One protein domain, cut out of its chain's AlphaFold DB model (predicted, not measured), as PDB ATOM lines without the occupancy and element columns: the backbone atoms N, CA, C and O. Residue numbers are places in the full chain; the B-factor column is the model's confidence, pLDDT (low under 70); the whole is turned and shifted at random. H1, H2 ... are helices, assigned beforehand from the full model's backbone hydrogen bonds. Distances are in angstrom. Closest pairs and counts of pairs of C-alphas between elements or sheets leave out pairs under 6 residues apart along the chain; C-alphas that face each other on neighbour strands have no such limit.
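AT A GLANCE: This is residues 81 to 141 of the 175 residues of the protein "HMG box domain-containing protein" of Phytomonas sp. isolate Hart1 (UniProt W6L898). Two helix pairs, H1 with H2 and the hairpin of H3 and H4, make opposite ends of an elongated shape; residues 135 to 141 stick out. The 61 printed residues include four named helices, H1 to H4, and no named strand. The class is all helix and the whole extended: radius of gyration of the C-alphas 16.8 A, spans 47, 25 and 15 A.

HOW THE PARTS SIT: Start at H2, residues 97 to 111; it touches H1, residues 81 to 92, at a steep tilt of 62 degrees, closest at C-alphas 100 and 92, 5.5 A. H3, residues 116 to 122, and H4, residues 127 to 139, are apart from both and make a hairpin, closest at C-alphas 117 and 130, 6.5 A. H3 and H4 have every O i to N i+4 pair within hydrogen-bond range, H1 5 of 8, H2 9 of 11.

IN THESE COORDINATES: Find C-alpha 97 at (61.510, 13.560, -10.464); from there H2 runs 21.4 A. H4 ends at C-alpha 139, (42.224, 50.518, 5.593).

THE WHOLE: The printed part has no cut; residues 113 to 121, 137 and 141 have pLDDT under 70.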
ATOM      1  N   PHE A  81      46.362  25.120  -9.113       91.50
ATOM      2  CA  PHE A  81      47.625  24.435  -8.851       91.50
ATOM      3  C   PHE A  81      48.218  23.792 -10.110       91.50
ATOM      4  O   PHE A  81      49.422  23.857 -10.323       91.50
ATOM      5  N   SER A  82      47.393  23.208 -10.985       93.44
ATOM      6  CA  SER A  82      47.883  22.624 -12.241       93.44
ATOM      7  C   SER A  82      48.470  23.697 -13.164       93.44
ATOM      8  O   SER A  82      49.501  23.475 -13.798       93.44
ATOM      9  N   ASN A  83      47.842  24.876 -13.213       94.19
ATOM     10  CA  ASN A  83      48.355  26.019 -13.966       94.19
ATOM     11  C   ASN A  83      49.667  26.538 -13.356       94.19
ATOM     12  O   ASN A  83      50.627  26.787 -14.085       94.19
ATOM     13  N   PHE A  84      49.743  26.610 -12.026       93.75
ATOM     14  CA  PHE A  84      50.958  26.967 -11.299       93.75
ATOM     15  C   PHE A  84      52.106  25.980 -11.559       93.75
ATOM     16  O   PHE A  84      53.222  26.407 -11.861       93.75
ATOM     17  N   VAL A  85      51.837  24.671 -11.488       94.88
ATOM     18  CA  VAL A  85      52.818  23.615 -11.772       94.88
ATOM     19  C   VAL A  85      53.335  23.776 -13.195       94.88
ATOM     20  O   VAL A  85      54.543  23.767 -13.401       94.88
ATOM     21  N   LYS A  86      52.447  24.007 -14.170       95.00
ATOM     22  CA  LYS A  86      52.832  24.216 -15.572       95.00
ATOM     23  C   LYS A  86      53.757  25.425 -15.751       95.00
ATOM     24  O   LYS A  86      54.716  25.330 -16.511       95.00
ATOM     25  N   ALA A  87      53.492  26.531 -15.056       94.81
ATOM     26  CA  ALA A  87      54.304  27.745 -15.137       94.81
ATOM     27  C   ALA A  87      55.671  27.606 -14.439       94.81
ATOM     28  O   ALA A  87      56.667  28.139 -14.920       94.81
ATOM     29  N   ASN A  88      55.736  26.877 -13.321       94.31
ATOM     30  CA  ASN A  88      56.929  26.805 -12.472       94.31
ATOM     31  C   ASN A  88      57.759  25.526 -12.651       94.31
ATOM     32  O   ASN A  88      58.828  25.421 -12.056       94.31
ATOM     33  N   TYR A  89      57.326  24.570 -13.481       95.62
ATOM     34  CA  TYR A  89      58.011  23.282 -13.641       95.62
ATOM     35  C   TYR A  89      59.479  23.422 -14.059       95.62
ATOM     36  O   TYR A  89      60.321  22.640 -13.628       95.62
ATOM     37  N   ASN A  90      59.802  24.441 -14.863       95.69
ATOM     38  CA  ASN A  90      61.175  24.694 -15.302       95.69
ATOM     39  C   ASN A  90      62.140  24.931 -14.129       95.69
ATOM     40  O   ASN A  90      63.293  24.542 -14.233       95.69
ATOM     41  N   LYS A  91      61.663  25.476 -13.002       94.00
ATOM     42  CA  LYS A  91      62.481  25.753 -11.808       94.00
ATOM     43  C   LYS A  91      62.903  24.492 -11.051       94.00
ATOM     44  O   LYS A  91      63.839  24.535 -10.270       94.00
ATOM     45  N   VAL A  92      62.193  23.381 -11.252       94.12
ATOM     46  CA  VAL A  92      62.455  22.104 -10.567       94.12
ATOM     47  C   VAL A  92      62.930  21.018 -11.530       94.12
ATOM     48  O   VAL A  92      62.986  19.850 -11.153       94.12
ATOM     49  N   LYS A  93      63.247  21.363 -12.785       93.94
ATOM     50  CA  LYS A  93      63.674  20.381 -13.793       93.94
ATOM     51  C   LYS A  93      64.961  19.663 -13.404       93.94
ATOM     52  O   LYS A  93      65.069  18.475 -13.691       93.94
ATOM     53  N   ASP A  94      65.857  20.340 -12.704       94.81
ATOM     54  CA  ASP A  94      67.163  19.783 -12.345       94.81
ATOM     55  C   ASP A  94      67.087  18.851 -11.122       94.81
ATOM     56  O   ASP A  94      67.969  18.025 -10.903       94.81
ATOM     57  N   LEU A  95      65.988  18.899 -10.355       93.50
ATOM     58  CA  LEU A  95      65.761  18.002  -9.218       93.50
ATOM     59  C   LEU A  95      65.378  16.589  -9.677       93.50
ATOM     60  O   LEU A  95      64.842  16.375 -10.771       93.50
ATOM     61  N   ASN A  96      65.546  15.605  -8.789       96.06
ATOM     62  CA  ASN A  96      65.023  14.256  -8.998       96.06
ATOM     63  C   ASN A  96      63.491  14.296  -9.151       96.06
ATOM     64  O   ASN A  96      62.802  14.937  -8.354       96.06
ATOM     65  N   TYR A  97      62.942  13.580 -10.141       94.81
ATOM     66  CA  TYR A  97      61.510  13.560 -10.464       94.81
ATOM     67  C   TYR A  97      60.604  13.314  -9.246       94.81
ATOM     68  O   TYR A  97      59.533  13.915  -9.162       94.81
ATOM     69  N   LYS A  98      61.049  12.488  -8.284       94.69
ATOM     70  CA  LYS A  98      60.306  12.197  -7.043       94.69
ATOM     71  C   LYS A  98      60.153  13.425  -6.139       94.69
ATOM     72  O   LYS A  98      59.152  13.548  -5.444       94.69
ATOM     73  N   GLN A  99      61.122  14.337  -6.162       95.50
ATOM     74  CA  GLN A  99      61.171  15.523  -5.302       95.50
ATOM     75  C   GLN A  99      60.538  16.758  -5.958       95.50
ATOM     76  O   GLN A  99      60.052  17.638  -5.251       95.50
ATOM     77  N   ARG A 100      60.471  16.811  -7.298       93.56
ATOM     78  CA  ARG A 100      59.944  17.969  -8.054       93.56
ATOM     79  C   ARG A 100      58.559  18.396  -7.594       93.56
ATOM     80  O   ARG A 100      58.299  19.582  -7.427       93.56
ATOM     81  N   PHE A 101      57.669  17.428  -7.392       94.50
ATOM     82  CA  PHE A 101      56.296  17.726  -7.000       94.50
ATOM     83  C   PHE A 101      56.201  18.235  -5.556       94.50
ATOM     84  O   PHE A 101      55.414  19.138  -5.303       94.50
ATOM     85  N   SER A 102      57.042  17.725  -4.645       94.69
ATOM     86  CA  SER A 102      57.121  18.212  -3.259       94.69
ATOM     87  C   SER A 102      57.663  19.640  -3.190       94.69
ATOM     88  O   SER A 102      57.141  20.471  -2.456       94.69
ATOM     89  N   ALA A 103      58.688  19.953  -3.985       93.75
ATOM     90  CA  ALA A 103      59.216  21.312  -4.065       93.75
ATOM     91  C   ALA A 103      58.173  22.279  -4.659       93.75
ATOM     92  O   ALA A 103      57.983  23.384  -4.160       93.75
ATOM     93  N   LEU A 104      57.438  21.847  -5.692       93.81
ATOM     94  CA  LEU A 104      56.353  22.638  -6.277       93.81
ATOM     95  C   LEU A 104      55.173  22.823  -5.319       93.81
ATOM     96  O   LEU A 104      54.575  23.896  -5.323       93.81
ATOM     97  N   SER A 105      54.820  21.822  -4.508       91.25
ATOM     98  CA  SER A 105      53.747  21.974  -3.520       91.25
ATOM     99  C   SER A 105      54.132  22.977  -2.434       91.25
ATOM    100  O   SER A 105      53.334  23.861  -2.138       91.25
ATOM    101  N   GLN A 106      55.370  22.913  -1.933       93.00
ATOM    102  CA  GLN A 106      55.908  23.892  -0.982       93.00
ATOM    103  C   GLN A 106      55.928  25.305  -1.579       93.00
ATOM    104  O   GLN A 106      55.421  26.242  -0.970       93.00
ATOM    105  N   LEU A 107      56.432  25.467  -2.809       88.00
ATOM    106  CA  LEU A 107      56.455  26.767  -3.491       88.00
ATOM    107  C   LEU A 107      55.036  27.316  -3.676       88.00
ATOM    108  O   LEU A 107      54.797  28.508  -3.490       88.00
ATOM    109  N   TYR A 108      54.080  26.445  -4.002       89.31
ATOM    110  CA  TYR A 108      52.689  26.845  -4.143       89.31
ATOM    111  C   TYR A 108      52.089  27.307  -2.822       89.31
ATOM    112  O   TYR A 108      51.399  28.312  -2.814       89.31
ATOM    113  N   GLU A 109      52.348  26.619  -1.712       86.50
ATOM    114  CA  GLU A 109      51.876  27.037  -0.387       86.50
ATOM    115  C   GLU A 109      52.400  28.415   0.011       86.50
ATOM    116  O   GLU A 109      51.622  29.232   0.493       86.50
ATOM    117  N   LEU A 110      53.665  28.714  -0.294       83.31
ATOM    118  CA  LEU A 110      54.255  30.032  -0.047       83.31
ATOM    119  C   LEU A 110      53.665  31.130  -0.944       83.31
ATOM    120  O   LEU A 110      53.555  32.283  -0.530       83.31
ATOM    121  N   GLN A 111      53.322  30.789  -2.190       75.50
ATOM    122  CA  GLN A 111      52.797  31.741  -3.171       75.50
ATOM    123  C   GLN A 111      51.268  31.876  -3.127       75.50
ATOM    124  O   GLN A 111      50.722  32.830  -3.694       75.50
ATOM    125  N   LYS A 112      50.557  30.947  -2.479       71.25
ATOM    126  CA  LYS A 112      49.109  31.039  -2.307       71.25
ATOM    127  C   LYS A 112      48.791  32.367  -1.617       71.25
ATOM    128  O   LYS A 112      49.379  32.663  -0.575       71.25
ATOM    129  N   PRO A 113      47.858  33.172  -2.153       60.59
ATOM    130  CA  PRO A 113      47.268  34.216  -1.340       60.59
ATOM    131  C   PRO A 113      46.656  33.523  -0.126       60.59
ATOM    132  O   PRO A 113      45.839  32.615  -0.269       60.59
ATOM    133  N   VAL A 114      47.119  33.908   1.057       61.03
ATOM    134  CA  VAL A 114      46.535  33.451   2.307       61.03
ATOM    135  C   VAL A 114      45.072  33.875   2.285       61.03
ATOM    136  O   VAL A 114      44.768  35.071   2.267       61.03
ATOM    137  N   ASP A 115      44.160  32.905   2.265       62.25
ATOM    138  CA  ASP A 115      42.750  33.165   2.519       62.25
ATOM    139  C   ASP A 115      42.619  33.467   4.014       62.25
ATOM    140  O   ASP A 115      42.201  32.624   4.804       62.25
ATOM    141  N   LEU A 116      42.998  34.690   4.400       61.22
ATOM    142  CA  LEU A 116      43.023  35.170   5.785       61.22
ATOM    143  C   LEU A 116      41.699  34.875   6.498       61.22
ATOM    144  O   LEU A 116      41.679  34.542   7.674       61.22
ATOM    145  N   ALA A 117      40.581  34.925   5.771       57.12
ATOM    146  CA  ALA A 117      39.265  34.597   6.303       57.12
ATOM    147  C   ALA A 117      39.130  33.123   6.736       57.12
ATOM    148  O   ALA A 117      38.496  32.846   7.748       57.12
ATOM    149  N   ASN A 118      39.706  32.179   5.989       64.75
ATOM    150  CA  ASN A 118      39.631  30.750   6.299       64.75
ATOM    151  C   ASN A 118      40.605  30.368   7.421       64.75
ATOM    152  O   ASN A 118      40.262  29.548   8.269       64.75
ATOM    153  N   GLU A 119      41.781  30.995   7.468       66.19
ATOM    154  CA  GLU A 119      42.749  30.788   8.550       66.19
ATOM    155  C   GLU A 119      42.270  31.389   9.879       66.19
ATOM    156  O   GLU A 119      42.323  30.716  10.907       66.19
ATOM    157  N   LEU A 120      41.696  32.601   9.865       65.19
ATOM    158  CA  LEU A 120      41.104  33.223  11.059       65.19
ATOM    159  C   LEU A 120      39.897  32.431  11.592       65.19
ATOM    160  O   LEU A 120      39.724  32.330  12.806       65.19
ATOM    161  N   LYS A 121      39.099  31.804  10.712       68.50
ATOM    162  CA  LYS A 121      38.049  30.849  11.123       68.50
ATOM    163  C   LYS A 121      38.632  29.599  11.785       68.50
ATOM    164  O   LYS A 121      38.047  29.090  12.734       68.50
ATOM    165  N   GLY A 122      39.783  29.117  11.312       70.75
ATOM    166  CA  GLY A 122      40.496  27.978  11.902       70.75
ATOM    167  C   GLY A 122      41.032  28.243  13.313       70.75
ATOM    168  O   GLY A 122      41.161  27.308  14.097       70.75
ATOM    169  N   LEU A 123      41.277  29.511  13.659       72.50
ATOM    170  CA  LEU A 123      41.683  29.963  14.997       72.50
ATOM    171  C   LEU A 123      40.499  30.169  15.963       72.50
ATOM    172  O   LEU A 123      40.700  30.624  17.086       72.50
ATOM    173  N   GLY A 124      39.271  29.846  15.542       73.25
ATOM    174  CA  GLY A 124      38.077  29.943  16.384       73.25
ATOM    175  C   GLY A 124      37.539  31.365  16.568       73.25
ATOM    176  O   GLY A 124      36.806  31.608  17.522       73.25
ATOM    177  N   LEU A 125      37.891  32.314  15.690       74.31
ATOM    178  CA  LEU A 125      37.328  33.663  15.746       74.31
ATOM    179  C   LEU A 125      35.899  33.703  15.186       74.31
ATOM    180  O   LEU A 125      35.600  33.128  14.140       74.31
ATOM    181  N   ASP A 126      35.042  34.469  15.859       76.69
ATOM    182  CA  ASP A 126      33.672  34.743  15.425       76.69
ATOM    183  C   ASP A 126      33.647  35.521  14.100       76.69
ATOM    184  O   ASP A 126      34.430  36.455  13.892       76.69
ATOM    185  N   ASP A 127      32.682  35.214  13.228       72.00
ATOM    186  CA  ASP A 127      32.557  35.810  11.888       72.00
ATOM    187  C   ASP A 127      32.544  37.354  11.888       72.00
ATOM    188  O   ASP A 127      33.066  37.980  10.963       72.00
ATOM    189  N   GLY A 128      32.009  37.982  12.943       75.19
ATOM    190  CA  GLY A 128      32.007  39.441  13.107       75.19
ATOM    191  C   GLY A 128      33.404  40.042  13.322       75.19
ATOM    192  O   GLY A 128      33.732  41.067  12.721       75.19
ATOM    193  N   LYS A 129      34.265  39.375  14.106       75.06
ATOM    194  CA  LYS A 129      35.659  39.800  14.353       75.06
ATOM    195  C   LYS A 129      36.543  39.584  13.125       75.06
ATOM    196  O   LYS A 129      37.470  40.349  12.862       75.06
ATOM    197  N   ILE A 130      36.239  38.565  12.326       72.81
ATOM    198  CA  ILE A 130      36.941  38.307  11.064       72.81
ATOM    199  C   ILE A 130      36.660  39.432  10.059       72.81
ATOM    200  O   ILE A 130      37.562  39.891   9.362       72.81
ATOM    201  N   GLN A 131      35.427  39.936   9.995       74.88
ATOM    202  CA  GLN A 131      35.094  41.036   9.088       74.88
ATOM    203  C   GLN A 131      35.697  42.377   9.525       74.88
ATOM    204  O   GLN A 131      36.168  43.130   8.668       74.88
ATOM    205  N   SER A 132      35.729  42.680  10.828       77.50
ATOM    206  CA  SER A 132      36.345  43.915  11.331       77.50
ATOM    207  C   SER A 132      37.855  43.948  11.067       77.50
ATOM    208  O   SER A 132      38.347  44.916  10.488       77.50
ATOM    209  N   THR A 133      38.567  42.857  11.363       73.50
ATOM    210  CA  THR A 133      40.013  42.723  11.104       73.50
ATOM    211  C   THR A 133      40.347  42.817   9.614       73.50
ATOM    212  O   THR A 133      41.245  43.566   9.225       73.50
ATOM    213  N   LEU A 134      39.575  42.159   8.739       71.50
ATOM    214  CA  LEU A 134      39.743  42.281   7.284       71.50
ATOM    215  C   LEU A 134      39.531  43.719   6.786       71.50
ATOM    216  O   LEU A 134      40.219  44.163   5.864       71.50
ATOM    217  N   ASN A 135      38.587  44.456   7.372       77.88
ATOM    218  CA  ASN A 135      38.320  45.845   7.005       77.88
ATOM    219  C   ASN A 135      39.410  46.800   7.515       77.88
ATOM    220  O   ASN A 135      39.792  47.722   6.794       77.88
ATOM    221  N   GLU A 136      39.971  46.560   8.698       80.00
ATOM    222  CA  GLU A 136      41.128  47.302   9.210       80.00
ATOM    223  C   GLU A 136      42.392  47.064   8.378       80.00
ATOM    224  O   GLU A 136      43.088  48.017   8.028       80.00
ATOM    225  N   MET A 137      42.666  45.816   7.987       68.50
ATOM    226  CA  MET A 137      43.805  45.486   7.121       68.50
ATOM    227  C   MET A 137      43.692  46.154   5.743       68.50
ATOM    228  O   MET A 137      44.692  46.629   5.200       68.50
ATOM    229  N   LYS A 138      42.470  46.259   5.199       72.94
ATOM    230  CA  LYS A 138      42.191  47.014   3.965       72.94
ATOM    231  C   LYS A 138      42.425  48.514   4.140       72.94
ATOM    232  O   LYS A 138      43.029  49.125   3.262       72.94
ATOM    233  N   LYS A 139      41.989  49.100   5.263       78.62
ATOM    234  CA  LYS A 139      42.224  50.518   5.593       78.62
ATOM    235  C   LYS A 139      43.716  50.834   5.759       78.62
ATOM    236  O   LYS A 139      44.153  51.895   5.334       78.62
ATOM    237  N   LYS A 140      44.507  49.895   6.288       77.38
ATOM    238  CA  LYS A 140      45.972  50.007   6.445       77.38
ATOM    239  C   LYS A 140      46.770  49.771   5.151       77.38
ATOM    240  O   LYS A 140      47.993  49.716   5.190       77.38
ATOM    241  N   GLY A 141      46.111  49.603   4.001       63.31
ATOM    242  CA  GLY A 141      46.786  49.485   2.706       63.31
ATOM    243  C   GLY A 141      47.494  48.147   2.458       63.31
ATOM    244  O   GLY A 141      48.222  48.024   1.472       63.31
TER     245      GLY A 141